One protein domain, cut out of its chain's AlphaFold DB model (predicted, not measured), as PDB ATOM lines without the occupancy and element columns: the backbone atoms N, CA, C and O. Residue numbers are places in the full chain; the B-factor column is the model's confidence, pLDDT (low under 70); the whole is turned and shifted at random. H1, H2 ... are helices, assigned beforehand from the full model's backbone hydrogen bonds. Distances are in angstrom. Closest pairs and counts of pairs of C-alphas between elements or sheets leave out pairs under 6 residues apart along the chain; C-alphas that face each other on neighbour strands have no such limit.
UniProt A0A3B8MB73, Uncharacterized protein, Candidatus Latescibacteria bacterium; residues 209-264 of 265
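This is residues 209 to 264 of the 265 residues of an uncharacterized protein of Candidatus Latescibacteria bacterium (UniProt A0A3B8MB73). Four helices make a small compact body: H1 sits in the middle, between short H2 on one side and short H4 on the other, while the longest helix, H3, makes a corner with H2 and crosses over H1. After H3 the chain folds back through residues 247 to 256 to reach H4. The printed part has 56 residues, with four named helices in the order H1, H2, H3, H4 and no named strand; its class is all helix. It is compact, with a radius of gyration of the C-alphas of 10.2 A, and rounded, spanning 26 by 22 by 18 A.

Start at H1, residues 209 to 219, the hub. H2, residues 222 to 228, touches it at a steep tilt of 52 degrees, opposite ways; their closest C-alphas, Cys 216 and Gly 225, are 4.9 A apart. Next look at H3, residues 233 to 246: it and H2 only just touch, with 3 pairs of C-alphas within 8 A, and only at the corner, closest at the C-alphas of Met 226 and Tyr 236, 6.3 A. H3, with residues 239 to 243 alone, only just touches H1, with 3 pairs of C-alphas within 8 A, about perpendicular at 75 degrees; the closest C-alphas are those of Asp 210 and Leu 243, 7.0 A. H4, residues 257 to 262, touches H1 at a steep tilt of 61 degrees, opposite ways, closest at the C-alphas of Ala 218 and Lys 260, 5.6 A. H4 is apart from H2 and H3. In H1, H2, H3 and H4 every O i to N i+4 pair is within hydrogen-bond range.

Find C-alpha 209 at (145.792, 162.501, 160.516); from there H1 runs 15.3 A to C-alpha 219. H2 is 9.9 A long. H3 begins at C-alpha 233, (133.784, 170.211, 168.395), and runs 19.8 A. H4, 8.7 A long, ends at C-alpha 262, (156.366, 158.478, 171.724).

The C-alphas farthest apart, Pro 234 and Lys 264, are 27.3 A from each other. The printed part has no cut and no long link. The mean pLDDT of the printed part is 73.4; look for values under 70 at residues 218 to 220, 222 and 247 to 264.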
ATOM      1  N   ARG A 209     146.879 161.751 159.858       84.00
ATOM      2  CA  ARG A 209     145.792 162.501 160.516       84.00
ATOM      3  C   ARG A 209     145.435 162.008 161.919       84.00
ATOM      4  O   ARG A 209     144.892 162.770 162.718       84.00
ATOM      5  N   ASP A 210     145.645 160.723 162.195       83.62
ATOM      6  CA  ASP A 210     145.439 160.156 163.527       83.62
ATOM      7  C   ASP A 210     146.628 160.504 164.438       83.62
ATOM      8  O   ASP A 210     146.410 160.790 165.613       83.62
ATOM      9  N   LEU A 211     147.852 160.570 163.896       81.56
ATOM     10  CA  LEU A 211     149.038 161.060 164.611       81.56
ATOM     11  C   LEU A 211     148.917 162.552 164.952       81.56
ATOM     12  O   LEU A 211     149.049 162.908 166.119       81.56
ATOM     13  N   GLU A 212     148.539 163.402 163.991       85.81
ATOM     14  CA  GLU A 212     148.264 164.832 164.219       85.81
ATOM     15  C   GLU A 212     147.205 165.044 165.313       85.81
ATOM     16  O   GLU A 212     147.315 165.931 166.163       85.81
ATOM     17  N   MET A 213     146.163 164.205 165.324       84.75
ATOM     18  CA  MET A 213     145.137 164.238 166.366       84.75
ATOM     19  C   MET A 213     145.706 163.846 167.737       84.75
ATOM     20  O   MET A 213     145.341 164.473 168.732       84.75
ATOM     21  N   LEU A 214     146.562 162.821 167.814       76.75
ATOM     22  CA  LEU A 214     147.220 162.423 169.064       76.75
ATOM     23  C   LEU A 214     148.164 163.517 169.577       76.75
ATOM     24  O   LEU A 214     148.170 163.774 170.778       76.75
ATOM     25  N   GLU A 215     148.891 164.197 168.690       77.12
ATOM     26  CA  GLU A 215     149.745 165.338 169.041       77.12
ATOM     27  C   GLU A 215     148.927 166.500 169.607       77.12
ATOM     28  O   GLU A 215     149.248 167.008 170.682       77.12
ATOM     29  N   CYS A 216     147.821 166.866 168.951       79.25
ATOM     30  CA  CYS A 216     146.916 167.905 169.449       79.25
ATOM     31  C   CYS A 216     146.306 167.523 170.802       79.25
ATOM     32  O   CYS A 216     146.179 168.358 171.688       79.25
ATOM     33  N   LEU A 217     145.932 166.255 170.991       71.12
ATOM     34  CA  LEU A 217     145.431 165.763 172.276       71.12
ATOM     35  C   LEU A 217     146.500 165.802 173.378       71.12
ATOM     36  O   LEU A 217     146.151 165.869 174.557       71.12
ATOM     37  N   ALA A 218     147.780 165.681 173.013       64.19
ATOM     38  CA  ALA A 218     148.906 165.620 173.941       64.19
ATOM     39  C   ALA A 218     149.399 167.009 174.367       64.19
ATOM     40  O   ALA A 218     149.789 167.172 175.524       64.19
ATOM     41  N   ARG A 219     149.382 167.977 173.440       60.25
ATOM     42  CA  ARG A 219     149.908 169.342 173.620       60.25
ATOM     43  C   ARG A 219     148.852 170.349 174.042       60.25
ATOM     44  O   ARG A 219     149.117 171.182 174.906       60.25
ATOM     45  N   ASP A 220     147.671 170.261 173.445       65.75
ATOM     46  CA  ASP A 220     146.760 171.393 173.370       65.75
ATOM     47  C   ASP A 220     145.511 171.183 174.232       65.75
ATOM     48  O   ASP A 220     145.052 170.065 174.491       65.75
ATOM     49  N   SER A 221     144.890 172.292 174.638       70.31
ATOM     50  CA  SER A 221     143.514 172.245 175.135       70.31
ATOM     51  C   SER A 221     142.568 171.745 174.031       70.31
ATOM     52  O   SER A 221     142.846 171.882 172.842       70.31
ATOM     53  N   VAL A 222     141.396 171.208 174.395       69.12
ATOM     54  CA  VAL A 222     140.398 170.738 173.404       69.12
ATOM     55  C   VAL A 222     140.037 171.838 172.396       69.12
ATOM     56  O   VAL A 222     139.831 171.564 171.217       69.12
ATOM     57  N   GLU A 223     139.954 173.081 172.859       72.44
ATOM     58  CA  GLU A 223     139.600 174.243 172.043       72.44
ATOM     59  C   GLU A 223     140.725 174.641 171.087       72.44
ATOM     60  O   GLU A 223     140.457 175.047 169.956       72.44
ATOM     61  N   GLU A 224     141.970 174.481 171.518       72.00
ATOM     62  CA  GLU A 224     143.158 174.770 170.725       72.00
ATOM     63  C   GLU A 224     143.428 173.657 169.710       72.00
ATOM     64  O   GLU A 224     143.512 173.947 168.520       72.00
ATOM     65  N   GLY A 225     143.328 172.385 170.103       80.25
ATOM     66  CA  GLY A 225     143.406 171.256 169.174       80.25
ATOM     67  C   GLY A 225     142.307 171.271 168.101       80.25
ATOM     68  O   GLY A 225     142.536 170.873 166.959       80.25
ATOM     69  N   MET A 226     141.108 171.775 168.417       86.06
ATOM     70  CA  MET A 226     140.060 172.002 167.412       86.06
ATOM     71  C   MET A 226     140.456 173.051 166.368       86.06
ATOM     72  O   MET A 226     140.136 172.881 165.189       86.06
ATOM     73  N   ARG A 227     141.115 174.133 166.800       85.88
ATOM     74  CA  ARG A 227     141.601 175.194 165.909       85.88
ATOM     75  C   ARG A 227     142.770 174.696 165.067       85.88
ATOM     76  O   ARG A 227     142.720 174.865 163.853       85.88
ATOM     77  N   SER A 228     143.742 174.022 165.683       86.44
ATOM     78  CA  SER A 228     144.923 173.451 165.020       86.44
ATOM     79  C   SER A 228     144.537 172.477 163.905       86.44
ATOM     80  O   SER A 228     145.055 172.556 162.797       86.44
ATOM     81  N   LEU A 229     143.548 171.613 164.154       88.00
ATOM     82  CA  LEU A 229     143.063 170.642 163.167       88.00
ATOM     83  C   LEU A 229     141.986 171.199 162.226       88.00
ATOM     84  O   LEU A 229     141.503 170.469 161.357       88.00
ATOM     85  N   ASN A 230     141.570 172.455 162.415       92.62
ATOM     86  CA  ASN A 230     140.483 173.105 161.686       92.62
ATOM     87  C   ASN A 230     139.195 172.250 161.631       92.62
ATOM     88  O   ASN A 230     138.640 171.962 160.566       92.62
ATOM     89  N   VAL A 231     138.723 171.794 162.796       91.50
ATOM     90  CA  VAL A 231     137.528 170.944 162.919       91.50
ATOM     91  C   VAL A 231     136.537 171.463 163.954       91.50
ATOM     92  O   VAL A 231     136.877 172.099 164.947       91.50
ATOM     93  N   THR A 232     135.265 171.113 163.765       92.38
ATOM     94  CA  THR A 232     134.210 171.408 164.741       92.38
ATOM     95  C   THR A 232     134.322 170.519 165.985       92.38
ATOM     96  O   THR A 232     134.792 169.382 165.911       92.38
ATOM     97  N   ARG A 233     133.799 170.980 167.132       87.31
ATOM     98  CA  ARG A 233     133.784 170.211 168.395       87.31
ATOM     99  C   ARG A 233     133.158 168.815 168.262       87.31
ATOM    100  O   ARG A 233     133.735 167.858 168.782       87.31
ATOM    101  N   PRO A 234     132.023 168.636 167.552       91.75
ATOM    102  CA  PRO A 234     131.464 167.306 167.317       91.75
ATOM    103  C   PRO A 234     132.406 166.405 166.513       91.75
ATOM    104  O   PRO A 234     132.553 165.227 166.838       91.75
ATOM    105  N   THR A 235     133.081 166.959 165.504       89.00
ATOM    106  CA  THR A 235     134.056 166.234 164.676       89.00
ATOM    107  C   THR A 235     135.281 165.836 165.491       89.00
ATOM    108  O   THR A 235     135.690 164.678 165.437       89.00
ATOM    109  N   TYR A 236     135.810 166.752 166.301       86.69
ATOM    110  CA  TYR A 236     136.935 166.510 167.202       86.69
ATOM    111  C   TYR A 236     136.627 165.377 168.191       86.69
ATOM    112  O   TYR A 236     137.353 164.387 168.271       86.69
ATOM    113  N   ASN A 237     135.471 165.439 168.859       85.44
ATOM    114  CA  ASN A 237     135.029 164.397 169.786       85.44
ATOM    115  C   ASN A 237     134.772 163.051 169.092       85.44
ATOM    116  O   ASN A 237     135.055 161.995 169.664       85.44
ATOM    117  N   ARG A 238     134.240 163.062 167.862       90.38
ATOM    118  CA  ARG A 238     134.042 161.847 167.058       90.38
ATOM    119  C   ARG A 238     135.379 161.207 166.683       90.38
ATOM    120  O   ARG A 238     135.501 159.990 166.805       90.38
ATOM    121  N   ARG A 239     136.365 162.008 166.265       89.75
ATOM    122  CA  ARG A 239     137.728 161.544 165.955       89.75
ATOM    123  C   ARG A 239     138.416 160.984 167.195       89.75
ATOM    124  O   ARG A 239     138.878 159.853 167.147       89.75
ATOM    125  N   ARG A 240     138.344 161.684 168.333       86.00
ATOM    126  CA  ARG A 240     138.869 161.210 169.625       86.00
ATOM    127  C   ARG A 240     138.296 159.842 170.020       86.00
ATOM    128  O   ARG A 240     139.048 158.935 170.351       86.00
ATOM    129  N   ARG A 241     136.972 159.652 169.924       84.62
ATOM    130  CA  ARG A 241     136.321 158.350 170.195       84.62
ATOM    131  C   ARG A 241     136.721 157.261 169.201       84.62
ATOM    132  O   ARG A 241     136.822 156.097 169.576       84.62
ATOM    133  N   ALA A 242     136.888 157.605 167.926       85.25
ATOM    134  CA  ALA A 242     137.340 156.652 166.919       85.25
ATOM    135  C   ALA A 242     138.775 156.189 167.198       85.25
ATOM    136  O   ALA A 242     139.034 154.992 167.158       85.25
ATOM    137  N   LEU A 243     139.656 157.121 167.552       83.69
ATOM    138  CA  LEU A 243     141.056 156.875 167.878       83.69
ATOM    139  C   LEU A 243     141.214 156.058 169.165       83.69
ATOM    140  O   LEU A 243     141.948 155.081 169.177       83.69
ATOM    141  N   ALA A 244     140.430 156.366 170.200       74.56
ATOM    142  CA  ALA A 244     140.369 155.575 171.428       74.56
ATOM    143  C   ALA A 244     139.963 154.112 171.161       74.56
ATOM    144  O   ALA A 244     140.625 153.189 171.622       74.56
ATOM    145  N   ARG A 245     138.943 153.886 170.315       77.50
ATOM    146  CA  ARG A 245     138.553 152.530 169.882       77.50
ATOM    147  C   ARG A 245     139.636 151.831 169.063       77.50
ATOM    148  O   ARG A 245     139.837 150.641 169.264       77.50
ATOM    149  N   LYS A 246     140.311 152.548 168.156       75.38
ATOM    150  CA  LYS A 246     141.430 152.000 167.371       75.38
ATOM    151  C   LYS A 246     142.584 151.564 168.267       75.38
ATOM    152  O   LYS A 246     143.174 150.536 167.995       75.38
ATOM    153  N   LEU A 247     142.867 152.335 169.315       68.94
ATOM    154  CA  LEU A 247     143.959 152.094 170.256       68.94
ATOM    155  C   LEU A 247     143.580 151.152 171.408       68.94
ATOM    156  O   LEU A 247     144.422 150.874 172.250       68.94
ATOM    157  N   GLY A 248     142.333 150.673 171.469       62.56
ATOM    158  CA  GLY A 248     141.878 149.783 172.541       62.56
ATOM    159  C   GLY A 248     141.795 150.448 173.919       62.56
ATOM    160  O   GLY A 248     141.790 149.750 174.929       62.56
ATOM    161  N   VAL A 249     141.710 151.781 173.982       58.53
ATOM    162  CA  VAL A 249     141.689 152.543 175.240       58.53
ATOM    163  C   VAL A 249     140.357 153.274 175.443       58.53
ATOM    164  O   VAL A 249     139.739 153.725 174.476       58.53
ATOM    165  N   PRO A 250     139.890 153.444 176.692       63.31
ATOM    166  CA  PRO A 250     138.796 154.364 177.004       63.31
ATOM    167  C   PRO A 250     139.100 155.795 176.538       63.31
ATOM    168  O   PRO A 250     140.239 156.260 176.605       63.31
ATOM    169  N   VAL A 251     138.079 156.521 176.066       66.50
ATOM    170  CA  VAL A 251     138.280 157.839 175.432       66.50
ATOM    171  C   VAL A 251     138.804 158.887 176.416       66.50
ATOM    172  O   VAL A 251     139.505 159.824 176.025       66.50
ATOM    173  N   GLU A 252     138.477 158.715 177.693       64.94
ATOM    174  CA  GLU A 252     138.893 159.536 178.825       64.94
ATOM    175  C   GLU A 252     140.398 159.432 179.086       64.94
ATOM    176  O   GLU A 252     140.988 160.380 179.594       64.94
ATOM    177  N   TYR A 253     141.020 158.315 178.698       55.72
ATOM    178  CA  TYR A 253     142.450 158.062 178.878       55.72
ATOM    179  C   TYR A 253     143.295 158.434 177.658       55.72
ATOM    180  O   TYR A 253     144.505 158.233 177.675       55.72
ATOM    181  N   LEU A 254     142.679 158.986 176.607       59.69
ATOM    182  CA  LEU A 254     143.386 159.473 175.428       59.69
ATOM    183  C   LEU A 254     143.757 160.968 175.586       59.69
ATOM    184  O   LEU A 254     142.848 161.767 175.843       59.69
ATOM    185  N   PRO A 255     145.029 161.359 175.371       56.53
ATOM    186  CA  PRO A 255     146.158 160.499 175.012       56.53
ATOM    187  C   PRO A 255     146.778 159.845 176.251       56.53
ATOM    188  O   PRO A 255     146.862 160.461 177.316       56.53
ATOM    189  N   THR A 256     147.240 158.605 176.093       51.34
ATOM    190  CA  THR A 256     147.960 157.899 177.158       51.34
ATOM    191  C   THR A 256     149.354 158.505 177.340       51.34
ATOM    192  O   THR A 256     149.901 159.117 176.421       51.34
ATOM    193  N   GLU A 257     149.968 158.329 178.510       49.84
ATOM    194  CA  GLU A 257     151.324 158.848 178.769       49.84
ATOM    195  C   GLU A 257     152.372 158.243 177.819       49.84
ATOM    196  O   GLU A 257     153.258 158.948 177.344       49.84
ATOM    197  N   ALA A 258     152.213 156.972 177.444       46.72
ATOM    198  CA  ALA A 258     153.056 156.333 176.436       46.72
ATOM    199  C   ALA A 258     152.924 156.996 175.048       46.72
ATOM    200  O   ALA A 258     153.928 157.173 174.363       46.72
ATOM    201  N   VAL A 259     151.725 157.443 174.651       53.72
ATOM    202  CA  VAL A 259     151.529 158.216 173.410       53.72
ATOM    203  C   VAL A 259     152.236 159.568 173.475       53.72
ATOM    204  O   VAL A 259     152.934 159.922 172.529       53.72
ATOM    205  N   LYS A 260     152.096 160.315 174.577       53.69
ATOM    206  CA  LYS A 260     152.778 161.613 174.743       53.69
ATOM    207  C   LYS A 260     154.294 161.459 174.631       53.69
ATOM    208  O   LYS A 260     154.946 162.204 173.906       53.69
ATOM    209  N   TRP A 261     154.832 160.418 175.261       48.38
ATOM    210  CA  TRP A 261     156.254 160.107 175.224       48.38
ATOM    211  C   TRP A 261     156.748 159.725 173.821       48.38
ATOM    212  O   TRP A 261     157.742 160.280 173.355       48.38
ATOM    213  N   MET A 262     156.028 158.848 173.107       51.88
ATOM    214  CA  MET A 262     156.366 158.478 171.724       51.88
ATOM    215  C   MET A 262     156.350 159.686 170.775       51.88
ATOM    216  O   MET A 262     157.182 159.778 169.876       51.88
ATOM    217  N   LEU A 263     155.443 160.637 171.008       54.31
ATOM    218  CA  LEU A 263     155.335 161.882 170.244       54.31
ATOM    219  C   LEU A 263     156.311 162.978 170.717       54.31
ATOM    220  O   LEU A 263     156.346 164.064 170.136       54.31
ATOM    221  N   LYS A 264     157.119 162.708 171.756       55.31
ATOM    222  CA  LYS A 264     158.036 163.667 172.399       55.31
ATOM    223  C   LYS A 264     157.314 164.954 172.822       55.31
ATOM    224  O   LYS A 264     157.730 166.064 172.476       55.31
TER     225      LYS A 264